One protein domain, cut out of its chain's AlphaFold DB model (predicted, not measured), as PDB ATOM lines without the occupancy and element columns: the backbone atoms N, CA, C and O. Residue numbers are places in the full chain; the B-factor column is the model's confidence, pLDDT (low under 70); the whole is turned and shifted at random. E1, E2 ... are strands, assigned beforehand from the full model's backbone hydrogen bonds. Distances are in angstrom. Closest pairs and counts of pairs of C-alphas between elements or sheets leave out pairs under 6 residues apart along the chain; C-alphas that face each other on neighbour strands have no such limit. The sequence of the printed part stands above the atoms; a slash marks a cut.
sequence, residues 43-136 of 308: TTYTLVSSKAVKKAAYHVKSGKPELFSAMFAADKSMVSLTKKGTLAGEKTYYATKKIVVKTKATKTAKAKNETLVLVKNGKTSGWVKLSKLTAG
ATOM      1  N   THR A  43     304.118 368.343 374.864       92.06
ATOM      2  CA  THR A  43     305.244 367.497 375.280       92.06
ATOM      3  C   THR A  43     305.753 367.955 376.637       92.06
ATOM      4  O   THR A  43     306.029 369.138 376.832       92.06
ATOM      5  N   THR A  44     305.866 367.027 377.586       93.31
ATOM      6  CA  THR A  44     306.354 367.311 378.942       93.31
ATOM      7  C   THR A  44     307.802 366.872 379.090       93.31
ATOM      8  O   THR A  44     308.150 365.734 378.776       93.31
ATOM      9  N   TYR A  45     308.621 367.781 379.609       94.81
ATOM     10  CA  TYR A  45     310.038 367.582 379.872       94.81
ATOM     11  C   TYR A  45     310.338 367.752 381.356       94.81
ATOM     12  O   TYR A  45     309.678 368.533 382.045       94.81
ATOM     13  N   THR A  46     311.385 367.080 381.823       96.31
ATOM     14  CA  THR A  46     311.975 367.363 383.134       96.31
ATOM     15  C   THR A  46     312.686 368.711 383.065       96.31
ATOM     16  O   THR A  46     313.527 368.931 382.190       96.31
ATOM     17  N   LEU A  47     312.343 369.632 383.958       96.50
ATOM     18  CA  LEU A  47     312.993 370.931 384.078       96.50
ATOM     19  C   LEU A  47     314.268 370.779 384.911       96.50
ATOM     20  O   LEU A  47     314.199 370.437 386.086       96.50
ATOM     21  N   VAL A  48     315.419 371.059 384.307       96.62
ATOM     22  CA  VAL A  48     316.732 370.988 384.968       96.62
ATOM     23  C   VAL A  48     317.094 372.333 385.592       96.62
ATOM     24  O   VAL A  48     317.636 372.392 386.687       96.62
ATOM     25  N   SER A  49     316.803 373.443 384.906       95.06
ATOM     26  CA  SER A  49     316.999 374.782 385.476       95.06
ATOM     27  C   SER A  49     316.111 375.834 384.819       95.06
ATOM     28  O   SER A  49     315.681 375.684 383.673       95.06
ATOM     29  N   SER A  50     315.871 376.931 385.540       94.69
ATOM     30  CA  SER A  50     315.157 378.113 385.057       94.69
ATOM     31  C   SER A  50     315.803 379.369 385.624       94.69
ATOM     32  O   SER A  50     315.979 379.485 386.835       94.69
ATOM     33  N   LYS A  51     316.190 380.304 384.754       94.88
ATOM     34  CA  LYS A  51     316.866 381.546 385.142       94.88
ATOM     35  C   LYS A  51     316.328 382.729 384.341       94.88
ATOM     36  O   LYS A  51     316.085 382.633 383.135       94.88
ATOM     37  N   ALA A  52     316.164 383.869 385.009       95.75
ATOM     38  CA  ALA A  52     316.059 385.152 384.323       95.75
ATOM     39  C   ALA A  52     317.451 385.546 383.814       95.75
ATOM     40  O   ALA A  52     318.450 385.310 384.491       95.75
ATOM     41  N   VAL A  53     317.520 386.120 382.618       93.25
ATOM     42  CA  VAL A  53     318.781 386.567 382.017       93.25
ATOM     43  C   VAL A  53     318.675 388.033 381.627       93.25
ATOM     44  O   VAL A  53     317.582 388.534 381.347       93.25
ATOM     45  N   LYS A  54     319.821 388.724 381.594       93.06
ATOM     46  CA  LYS A  54     319.894 390.063 381.001       93.06
ATOM     47  C   LYS A  54     319.381 389.992 379.563       93.06
ATOM     48  O   LYS A  54     319.565 388.989 378.874       93.06
ATOM     49  N   LYS A  55     318.710 391.060 379.130       93.88
ATOM     50  CA  LYS A  55     318.122 391.144 377.794       93.88
ATOM     51  C   LYS A  55     319.220 390.955 376.743       93.88
ATOM     52  O   LYS A  55     320.083 391.815 376.611       93.88
ATOM     53  N   ALA A  56     319.155 389.861 375.994       94.62
ATOM     54  CA  ALA A  56     320.128 389.518 374.960       94.62
ATOM     55  C   ALA A  56     319.444 389.435 373.591       94.62
ATOM     56  O   ALA A  56     318.328 388.922 373.483       94.62
ATOM     57  N   ALA A  57     320.090 389.979 372.559       96.31
ATOM     58  CA  ALA A  57     319.597 389.927 371.187       96.31
ATOM     59  C   ALA A  57     319.962 388.588 370.536       96.31
ATOM     60  O   ALA A  57     321.073 388.093 370.720       96.31
ATOM     61  N   TYR A  58     319.027 388.032 369.777       96.38
ATOM     62  CA  TYR A  58     319.183 386.816 368.991       96.38
ATOM     63  C   TYR A  58     318.482 386.970 367.645       96.38
ATOM     64  O   TYR A  58     317.482 387.681 367.534       96.38
ATOM     65  N   HIS A  59     318.936 386.225 366.650       95.00
ATOM     66  CA  HIS A  59     318.233 386.032 365.388       95.00
ATOM     67  C   HIS A  59     318.174 384.545 365.036       95.00
ATOM     68  O   HIS A  59     318.876 383.720 365.621       95.00
ATOM     69  N   VAL A  60     317.274 384.180 364.124       95.12
ATOM     70  CA  VAL A  60     317.149 382.794 363.660       95.12
ATOM     71  C   VAL A  60     318.400 382.417 362.874       95.12
ATOM     72  O   VAL A  60     318.763 383.139 361.951       95.12
ATOM     73  N   LYS A  61     319.033 381.290 363.225       91.31
ATOM     74  CA  LYS A  61     320.222 380.788 362.519       91.31
ATOM     75  C   LYS A  61     319.866 380.336 361.101       91.31
ATOM     76  O   LYS A  61     320.494 380.758 360.143       91.31
ATOM     77  N   SER A  62     318.852 379.479 360.981       84.94
ATOM     78  CA  SER A  62     318.311 379.013 359.703       84.94
ATOM     79  C   SER A  62     316.922 378.390 359.878       84.94
ATOM     80  O   SER A  62     316.535 377.963 360.973       84.94
ATOM     81  N   GLY A  63     316.163 378.334 358.781       87.69
ATOM     82  CA  GLY A  63     314.841 377.712 358.732       87.69
ATOM     83  C   GLY A  63     313.768 378.454 359.535       87.69
ATOM     84  O   GLY A  63     313.836 379.662 359.756       87.69
ATOM     85  N   LYS A  64     312.736 377.715 359.954       89.69
ATOM     86  CA  LYS A  64     311.577 378.232 360.699       89.69
ATOM     87  C   LYS A  64     311.498 377.533 362.059       89.69
ATOM     88  O   LYS A  64     310.751 376.562 362.193       89.69
ATOM     89  N   PRO A  65     312.293 377.947 363.061       93.81
ATOM     90  CA  PRO A  65     312.358 377.220 364.318       93.81
ATOM     91  C   PRO A  65     311.032 377.290 365.064       93.81
ATOM     92  O   PRO A  65     310.305 378.280 364.996       93.81
ATOM     93  N   GLU A  66     310.710 376.221 365.778       94.88
ATOM     94  CA  GLU A  66     309.439 376.102 366.477       94.88
ATOM     95  C   GLU A  66     309.365 377.057 367.669       94.88
ATOM     96  O   GLU A  66     310.306 377.190 368.456       94.88
ATOM     97  N   LEU A  67     308.217 377.718 367.791       94.94
ATOM     98  CA  LEU A  67     307.884 378.615 368.882       94.94
ATOM     99  C   LEU A  67     306.892 377.919 369.808       94.94
ATOM    100  O   LEU A  67     305.794 377.551 369.385       94.94
ATOM    101  N   PHE A  68     307.248 377.796 371.082       96.00
ATOM    102  CA  PHE A  68     306.446 377.097 372.080       96.00
ATOM    103  C   PHE A  68     305.856 378.047 373.126       96.00
ATOM    104  O   PHE A  68     306.476 379.031 373.532       96.00
ATOM    105  N   SER A  69     304.670 377.728 373.632       94.19
ATOM    106  CA  SER A  69     304.245 378.168 374.965       94.19
ATOM    107  C   SER A  69     304.694 377.139 375.997       94.19
ATOM    108  O   SER A  69     304.594 375.945 375.729       94.19
ATOM    109  N   ALA A  70     305.154 377.589 377.165       95.38
ATOM    110  CA  ALA A  70     305.542 376.701 378.258       95.38
ATOM    111  C   ALA A  70     304.600 376.848 379.450       95.38
ATOM    112  O   ALA A  70     304.254 377.971 379.828       95.38
ATOM    113  N   MET A  71     304.254 375.720 380.061       95.12
ATOM    114  CA  MET A  71     303.537 375.633 381.325       95.12
ATOM    115  C   MET A  71     304.433 374.925 382.341       95.12
ATOM    116  O   MET A  71     304.823 373.781 382.127       95.12
ATOM    117  N   PHE A  72     304.796 375.631 383.408       95.00
ATOM    118  CA  PHE A  72     305.650 375.114 384.478       95.00
ATOM    119  C   PHE A  72     304.763 374.502 385.558       95.00
ATOM    120  O   PHE A  72     303.809 375.153 385.989       95.00
ATOM    121  N   ALA A  73     305.047 373.264 385.960       92.62
ATOM    122  CA  ALA A  73     304.359 372.653 387.091       92.62
ATOM    123  C   ALA A  73     304.758 373.378 388.387       92.62
ATOM    124  O   ALA A  73     305.900 373.811 388.522       92.62
ATOM    125  N   ALA A  74     303.808 373.548 389.310       84.50
ATOM    126  CA  ALA A  74     304.064 374.225 390.581       84.50
ATOM    127  C   ALA A  74     304.916 373.354 391.519       84.50
ATOM    128  O   ALA A  74     305.872 373.850 392.105       84.50
ATOM    129  N   ASP A  75     304.615 372.054 391.560       88.94
ATOM    130  CA  ASP A  75     305.129 371.143 392.596       88.94
ATOM    131  C   ASP A  75     306.033 370.039 392.032       88.94
ATOM    132  O   ASP A  75     306.447 369.123 392.734       88.94
ATOM    133  N   LYS A  76     306.323 370.085 390.727       86.00
ATOM    134  CA  LYS A  76     307.174 369.104 390.041       86.00
ATOM    135  C   LYS A  76     308.191 369.841 389.184       86.00
ATOM    136  O   LYS A  76     307.846 370.822 388.527       86.00
ATOM    137  N   SER A  77     309.419 369.327 389.116       93.44
ATOM    138  CA  SER A  77     310.472 369.813 388.211       93.44
ATOM    139  C   SER A  77     310.157 369.441 386.761       93.44
ATOM    140  O   SER A  77     310.861 368.663 386.120       93.44
ATOM    141  N   MET A  78     309.055 369.971 386.235       93.38
ATOM    142  CA  MET A  78     308.526 369.674 384.914       93.38
ATOM    143  C   MET A  78     308.062 370.937 384.202       93.38
ATOM    144  O   MET A  78     307.498 371.864 384.789       93.38
ATOM    145  N   VAL A  79     308.260 370.936 382.890       95.94
ATOM    146  CA  VAL A  79     307.740 371.956 381.991       95.94
ATOM    147  C   VAL A  79     307.084 371.283 380.800       95.94
ATOM    148  O   VAL A  79     307.656 370.407 380.153       95.94
ATOM    149  N   SER A  80     305.868 371.707 380.495       94.69
ATOM    150  CA  SER A  80     305.162 371.262 379.309       94.69
ATOM    151  C   SER A  80     305.219 372.317 378.221       94.69
ATOM    152  O   SER A  80     304.840 373.466 378.451       94.69
ATOM    153  N   LEU A  81     305.662 371.919 377.035       95.12
ATOM    154  CA  LEU A  81     305.732 372.763 375.854       95.12
ATOM    155  C   LEU A  81     304.600 372.412 374.888       95.12
ATOM    156  O   LEU A  81     304.359 371.243 374.591       95.12
ATOM    157  N   THR A  82     303.936 373.440 374.372       94.56
ATOM    158  CA  THR A  82     302.914 373.319 373.326       94.56
ATOM    159  C   THR A  82     303.331 374.183 372.148       94.56
ATOM    160  O   THR A  82     303.642 375.367 372.326       94.56
ATOM    161  N   LYS A  83     303.376 373.599 370.946       94.06
ATOM    162  CA  LYS A  83     303.750 374.326 369.730       94.06
ATOM    163  C   LYS A  83     302.701 375.399 369.445       94.06
ATOM    164  O   LYS A  83     301.517 375.111 369.315       94.06
ATOM    165  N   LYS A  84     303.155 376.647 369.366       89.75
ATOM    166  CA  LYS A  84     302.328 377.832 369.104       89.75
ATOM    167  C   LYS A  84     302.475 378.324 367.665       89.75
ATOM    168  O   LYS A  84     301.603 379.022 367.161       89.75
ATOM    169  N   GLY A  85     303.585 377.990 367.019       91.94
ATOM    170  CA  GLY A  85     303.884 378.379 365.648       91.94
ATOM    171  C   GLY A  85     305.371 378.244 365.371       91.94
ATOM    172  O   GLY A  85     306.050 377.411 365.977       91.94
ATOM    173  N   THR A  86     305.881 379.087 364.487       93.69
ATOM    174  CA  THR A  86     307.304 379.173 364.157       93.69
ATOM    175  C   THR A  86     307.806 380.605 364.308       93.69
ATOM    176  O   THR A  86     307.034 381.567 364.292       93.69
ATOM    177  N   LEU A  87     309.110 380.747 364.516       93.00
ATOM    178  CA  LEU A  87     309.783 382.034 364.535       93.00
ATOM    179  C   LEU A  87     310.119 382.443 363.100       93.00
ATOM    180  O   LEU A  87     310.616 381.632 362.320       93.00
ATOM    181  N   ALA A  88     309.845 383.699 362.756       89.94
ATOM    182  CA  ALA A  88     310.216 384.238 361.456       89.94
ATOM    183  C   ALA A  88     311.727 384.508 361.407       89.94
ATOM    184  O   ALA A  88     312.316 384.945 362.397       89.94
ATOM    185  N   GLY A  89     312.333 384.255 360.247       90.31
ATOM    186  CA  GLY A  89     313.706 384.663 359.962       90.31
ATOM    187  C   GLY A  89     313.848 386.180 359.836       90.31
ATOM    188  O   GLY A  89     312.859 386.910 359.934       90.31
ATOM    189  N   GLU A  90     315.089 386.631 359.633       88.25
ATOM    190  CA  GLU A  90     315.420 388.025 359.277       88.25
ATOM    191  C   GLU A  90     314.905 389.074 360.279       88.25
ATOM    192  O   GLU A  90     314.625 390.227 359.958       88.25
ATOM    193  N   LYS A  91     314.743 388.666 361.541       91.38
ATOM    194  CA  LYS A  91     314.245 389.510 362.626       91.38
ATOM    195  C   LYS A  91     315.122 389.367 363.854       91.38
ATOM    196  O   LYS A  91     315.594 388.281 364.184       91.38
ATOM    197  N   THR A  92     315.265 390.476 364.577       94.50
ATOM    198  CA  THR A  92     315.894 390.483 365.898       94.50
ATOM    199  C   THR A  92     314.861 390.153 366.972       94.50
ATOM    200  O   THR A  92     313.798 390.769 367.059       94.50
ATOM    201  N   TYR A  93     315.194 389.197 367.826       95.62
ATOM    202  CA  TYR A  93     314.419 388.768 368.977       95.62
ATOM    203  C   TYR A  93     315.204 389.015 370.258       95.62
ATOM    204  O   TYR A  93     316.419 388.859 370.295       95.62
ATOM    205  N   TYR A  94     314.507 389.366 371.336       96.31
ATOM    206  CA  TYR A  94     315.144 389.595 372.628       96.31
ATOM    207  C   TYR A  94     314.796 388.480 373.604       96.31
ATOM    208  O   TYR A  94     313.622 388.273 373.921       96.31
ATOM    209  N   ALA A  95     315.815 387.776 374.090       96.69
ATOM    210  CA  ALA A  95     315.677 386.765 375.125       96.69
ATOM    211  C   ALA A  95     315.754 387.399 376.518       96.69
ATOM    212  O   ALA A  95     316.566 388.291 376.760       96.69
ATOM    213  N   THR A  96     314.905 386.935 377.435       96.12
ATOM    214  CA  THR A  96     314.832 387.457 378.822       96.12
ATOM    215  C   THR A  96     314.830 386.368 379.891       96.12
ATOM    216  O   THR A  96     315.069 386.639 381.066       96.12
ATOM    217  N   LYS A  97     314.568 385.119 379.503       96.94
ATOM    218  CA  LYS A  97     314.650 383.948 380.379       96.94
ATOM    219  C   LYS A  97     315.300 382.797 379.630       96.94
ATOM    220  O   LYS A  97     315.158 382.706 378.409       96.94
ATOM    221  N   LYS A  98     315.963 381.915 380.368       97.00
ATOM    222  CA  LYS A  98     316.588 380.688 379.877       97.00
ATOM    223  C   LYS A  98     316.150 379.526 380.761       97.00
ATOM    224  O   LYS A  98     316.130 379.660 381.983       97.00
ATOM    225  N   ILE A  99     315.815 378.406 380.140       97.62
ATOM    226  CA  ILE A  99     315.562 377.135 380.818       97.62
ATOM    227  C   ILE A  99     316.439 376.052 380.206       97.62
ATOM    228  O   ILE A  99     316.790 376.123 379.025       97.62
ATOM    229  N   VAL A 100     316.766 375.049 381.008       97.56
ATOM    230  CA  VAL A 100     317.364 373.798 380.541       97.56
ATOM    231  C   VAL A 100     316.382 372.686 380.862       97.56
ATOM    232  O   VAL A 100     315.911 372.590 381.996       97.56
ATOM    233  N   VAL A 101     316.054 371.876 379.865       96.88
ATOM    234  CA  VAL A 101     315.135 370.744 379.989       96.88
ATOM    235  C   VAL A 101     315.857 369.460 379.615       96.88
ATOM    236  O   VAL A 101     316.728 369.484 378.749       96.88
ATOM    237  N   LYS A 102     315.502 368.340 380.239       95.38
ATOM    238  CA  LYS A 102     316.025 367.019 379.880       95.38
ATOM    239  C   LYS A 102     315.016 366.317 378.975       95.38
ATOM    240  O   LYS A 102     313.842 366.182 379.335       95.38
ATOM    241  N   THR A 103     315.451 365.910 377.786       92.75
ATOM    242  CA  THR A 103     314.634 365.104 376.873       92.75
ATOM    243  C   THR A 103     314.546 363.672 377.380       92.75
ATOM    244  O   THR A 103     315.470 363.176 378.024       92.75
ATOM    245  N   LYS A 104     313.437 362.993 377.084       87.94
ATOM    246  CA  LYS A 104     313.333 361.551 377.323       87.94
ATOM    247  C   LYS A 104     314.189 360.807 376.297       87.94
ATOM    248  O   LYS A 104     314.326 361.280 375.168       87.94
ATOM    249  N   ALA A 105     314.767 359.682 376.703       88.12
ATOM    250  CA  ALA A 105     315.393 358.766 375.763       88.12
ATOM    251  C   ALA A 105     314.315 358.125 374.874       88.12
ATOM    252  O   ALA A 105     313.184 357.909 375.314       88.12
ATOM    253  N   THR A 106     314.666 357.844 373.627       87.56
ATOM    254  CA  THR A 106     313.886 357.039 372.683       87.56
ATOM    255  C   THR A 106     314.738 355.850 372.243       87.56
ATOM    256  O   THR A 106     315.936 355.816 372.524       87.56
ATOM    257  N   LYS A 107     314.152 354.899 371.504       87.06
ATOM    258  CA  LYS A 107     314.886 353.749 370.938       87.06
ATOM    259  C   LYS A 107     316.123 354.157 370.119       87.06
ATOM    260  O   LYS A 107     317.067 353.393 370.018       87.06
ATOM    261  N   THR A 108     316.120 355.368 369.558       85.56
ATOM    262  CA  THR A 108     317.146 355.876 368.636       85.56
ATOM    263  C   THR A 108     317.953 357.057 369.182       85.56
ATOM    264  O   THR A 108     318.894 357.506 368.532       85.56
ATOM    265  N   ALA A 109     317.610 357.604 370.355       87.56
ATOM    266  CA  ALA A 109     318.290 358.776 370.901       87.56
ATOM    267  C   ALA A 109     318.340 358.764 372.430       87.56
ATOM    268  O   ALA A 109     317.326 358.626 373.111       87.56
ATOM    269  N   LYS A 110     319.529 359.009 372.985       90.44
ATOM    270  CA  LYS A 110     319.718 359.146 374.435       90.44
ATOM    271  C   LYS A 110     319.083 360.440 374.962       90.44
ATOM    272  O   LYS A 110     318.974 361.450 374.260       90.44
ATOM    273  N   ALA A 111     318.682 360.410 376.232       91.12
ATOM    274  CA  ALA A 111     318.236 361.593 376.959       91.12
ATOM    275  C   ALA A 111     319.346 362.653 376.970       91.12
ATOM    276  O   ALA A 111     320.497 362.345 377.275       91.12
ATOM    277  N   LYS A 112     319.006 363.906 376.668       94.00
ATOM    278  CA  LYS A 112     319.975 365.006 376.641       94.00
ATOM    279  C   LYS A 112     319.384 366.292 377.183       94.00
ATOM    280  O   LYS A 112     318.168 366.484 377.199       94.00
ATOM    281  N   ASN A 113     320.267 367.186 377.604       95.75
ATOM    282  CA  ASN A 113     319.873 368.515 378.034       95.75
ATOM    283  C   ASN A 113     319.698 369.421 376.817       95.75
ATOM    284  O   ASN A 113     320.581 369.546 375.971       95.75
ATOM    285  N   GLU A 114     318.555 370.087 376.747       95.31
ATOM    286  CA  GLU A 114     318.229 371.055 375.717       95.31
ATOM    287  C   GLU A 114     317.962 372.415 376.362       95.31
ATOM    288  O   GLU A 114     317.216 372.543 377.331       95.31
ATOM    289  N   THR A 115     318.599 373.454 375.827       97.25
ATOM    290  CA  THR A 115     318.413 374.822 376.312       97.25
ATOM    291  C   THR A 115     317.351 375.532 375.488       97.25
ATOM    292  O   THR A 115     317.454 375.597 374.261       97.25
ATOM    293  N   LEU A 116     316.377 376.144 376.160       97.31
ATOM    294  CA  LEU A 116     315.391 377.017 375.535       97.31
ATOM    295  C   LEU A 116     315.476 378.424 376.117       97.31
ATOM    296  O   LEU A 116     315.747 378.619 377.303       97.31
ATOM    297  N   VAL A 117     315.193 379.414 375.279       97.56
ATOM    298  CA  VAL A 117     315.129 380.822 375.671       97.56
ATOM    299  C   VAL A 117     313.754 381.401 375.375       97.56
ATOM    300  O   VAL A 117     313.149 381.112 374.343       97.56
ATOM    301  N   LEU A 118     313.251 382.224 376.296       97.25
ATOM    302  CA  LEU A 118     312.018 382.979 376.102       97.25
ATOM    303  C   LEU A 118     312.333 384.216 375.268       97.25
ATOM    304  O   LEU A 118     312.852 385.204 375.800       97.25
ATOM    305  N   VAL A 119     311.991 384.158 373.985       96.44
ATOM    306  CA  VAL A 119     312.180 385.251 373.032       96.44
ATOM    307  C   VAL A 119     310.948 386.143 372.951       96.44
ATOM    308  O   VAL A 119     309.810 385.684 373.092       96.44
ATOM    309  N   LYS A 120     311.176 387.435 372.696       93.88
ATOM    310  CA  LYS A 120     310.131 388.429 372.449       93.88
ATOM    311  C   LYS A 120     310.506 389.370 371.304       93.88
ATOM    312  O   LYS A 120     311.621 389.887 371.263       93.88
ATOM    313  N   ASN A 121     309.551 389.622 370.416       88.62
ATOM    314  CA  ASN A 121     309.598 390.671 369.399       88.62
ATOM    315  C   ASN A 121     308.169 391.198 369.179       88.62
ATOM    316  O   ASN A 121     307.315 390.501 368.626       88.62
ATOM    317  N   GLY A 122     307.881 392.393 369.702       85.69
ATOM    318  CA  GLY A 122     306.538 392.976 369.692       85.69
ATOM    319  C   GLY A 122     305.488 392.058 370.338       85.69
ATOM    320  O   GLY A 122     305.568 391.740 371.530       85.69
ATOM    321  N   LYS A 123     304.502 391.634 369.534       83.88
ATOM    322  CA  LYS A 123     303.411 390.720 369.929       83.88
ATOM    323  C   LYS A 123     303.840 389.244 369.968       83.88
ATOM    324  O   LYS A 123     303.156 388.429 370.586       83.88
ATOM    325  N   THR A 124     304.958 388.892 369.337       87.75
ATOM    326  CA  THR A 124     305.455 387.513 369.288       87.75
ATOM    327  C   THR A 124     306.273 387.218 370.539       87.75
ATOM    328  O   THR A 124     307.288 387.864 370.794       87.75
ATOM    329  N   SER A 125     305.838 386.229 371.318       93.06
ATOM    330  CA  SER A 125     306.580 385.714 372.469       93.06
ATOM    331  C   SER A 125     306.392 384.211 372.630       93.06
ATOM    332  O   SER A 125     305.265 383.713 372.485       93.06
ATOM    333  N   GLY A 126     307.466 383.523 373.000       96.00
ATOM    334  CA  GLY A 126     307.460 382.090 373.282       96.00
ATOM    335  C   GLY A 126     308.867 381.543 373.502       96.00
ATOM    336  O   GLY A 126     309.855 382.268 373.401       96.00
ATOM    337  N   TRP A 127     308.936 380.265 373.844       97.31
ATOM    338  CA  TRP A 127     310.170 379.531 374.066       97.31
ATOM    339  C   TRP A 127     310.675 378.951 372.756       97.31
ATOM    340  O   TRP A 127     309.895 378.384 371.993       97.31
ATOM    341  N   VAL A 128     311.969 379.099 372.504       96.69
ATOM    342  CA  VAL A 128     312.638 378.579 371.309       96.69
ATOM    343  C   VAL A 128     313.935 377.910 371.736       96.69
ATOM    344  O   VAL A 128     314.605 378.373 372.662       96.69
ATOM    345  N   LYS A 129     314.283 376.811 371.068       96.31
ATOM    346  CA  LYS A 129     315.546 376.096 371.272       96.31
ATOM    347  C   LYS A 129     316.716 377.019 370.941       96.31
ATOM    348  O   LYS A 129     316.787 377.554 369.836       96.31
ATOM    349  N   LEU A 130     317.641 377.187 371.885       95.38
ATOM    350  CA  LEU A 130     318.793 378.075 371.714       95.38
ATOM    351  C   LEU A 130     319.696 377.620 370.557       95.38
ATOM    352  O   LEU A 130     320.247 378.459 369.860       95.38
ATOM    353  N   SER A 131     319.766 376.312 370.290       94.81
ATOM    354  CA  SER A 131     320.515 375.729 369.165       94.81
ATOM    355  C   SER A 131     320.039 376.186 367.781       94.81
ATOM    356  O   SER A 131     320.757 376.024 366.798       94.81
ATOM    357  N   LYS A 132     318.831 376.755 367.681       95.75
ATOM    358  CA  LYS A 132     318.273 377.299 366.434       95.75
ATOM    359  C   LYS A 132     318.445 378.816 366.305       95.75
ATOM    360  O   LYS A 132     317.939 379.411 365.351       95.75
ATOM    361  N   LEU A 133     319.124 379.445 367.259       95.38
ATOM    362  CA  LEU A 133     319.329 380.884 367.316       95.38
ATOM    363  C   LEU A 133     320.820 381.213 367.272       95.38
ATOM    364  O   LEU A 133     321.648 380.488 367.818       95.38
ATOM    365  N   THR A 134     321.135 382.352 366.674       94.88
ATOM    366  CA  THR A 134     322.460 382.969 366.710       94.88
ATOM    367  C   THR A 134     322.382 384.209 367.593       94.88
ATOM    368  O   THR A 134     321.411 384.968 367.521       94.88
ATOM    369  N   ALA A 135     323.368 384.398 368.470       94.69
ATOM    370  CA  ALA A 135     323.444 385.585 369.315       94.69
ATOM    371  C   ALA A 135     323.747 386.833 368.472       94.69
ATOM    372  O   ALA A 135     324.480 386.767 367.491       94.69
ATOM    373  N   GLY A 136     323.187 387.969 368.872       92.31
ATOM    374  CA  GLY A 136     323.341 389.241 368.175       92.31
ATOM    375  C   GLY A 136     322.086 389.681 367.428       92.31
ATOM    376  O   GLY A 136     321.123 388.927 367.240       92.31
TER     377      GLY A 136
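What this domain is: This is residues 43 to 136 of the 308 residues of an uncharacterized protein of Lactobacillus koreensis JCM 16448 (UniProt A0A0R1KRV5). What shape do the strands make? They make a small, nearly closed barrel: the long, bent E1 and the meander E4, E5 and E6, each strand the antiparallel neighbour of the one before, form much of its wall, and the hairpin of E2 and E3 fills the rest between E6 and the first residues of E1. The short E7 pairs with the last residues of E1, and residues 105 to 110, between E4 and E5, stick out from the barrel. What is it built of, and how large is it? The printed part has 94 residues with seven named strands, E1 to E7 in chain order, and no named helix; the class is all strand, in one branched, antiparallel sheet. It is compact, with a radius of gyration of the C-alphas of 13.2 A, and spans 35 by 31 by 21 A.

How they stand to each other: What stands beside the first strand? E1, residues 43 to 60, bends by 125 degrees at residue 57; E3, residues 78 to 86, and E7, residues 133 to 135, lie on one side of it, and E4, residues 93 to 102, on the other side. N 45 and O 79 are 2.9 A apart, N 51 and O 98 2.8 A, and N 59 and O 134 2.9 A. What follows on from E3 and E4? E3 forms a hairpin with E2, residues 66 to 72, where N 71 and O 80 are 2.8 A apart. E4 forms a hairpin with E5, residues 113 to 121, with N 99 and O 116 at 2.8 A, and E5 forms one with E6, residues 124 to 129, with N 119 and O 126 at 2.9 A. How near do the edge strands E2 and E6 come? Their closest C-alphas, of Phe 68 and Trp 127, are 4.9 A apart.

Where its parts are: Where does the first strand begin and the last one end? C-alpha 43 of E1 is at (305.244, 367.497, 375.280), and C-alpha 135 of E7 is at (323.444, 385.585, 369.315). How long are the strands from first to last C-alpha? E1 measures 22.6 A, E2 18.4 A, E3 22.9 A, E4 24.4 A, E5 25.9 A, E6 15.4 A and E7 6.6 A.

The domain as a whole: How far does it reach? The two C-alphas farthest apart, of Lys 107 and Gly 122, are 40.1 A apart. Are there cuts, long links or weak places? The printed part has no cut and no long link, and no printed residue is under 70 in pLDDT.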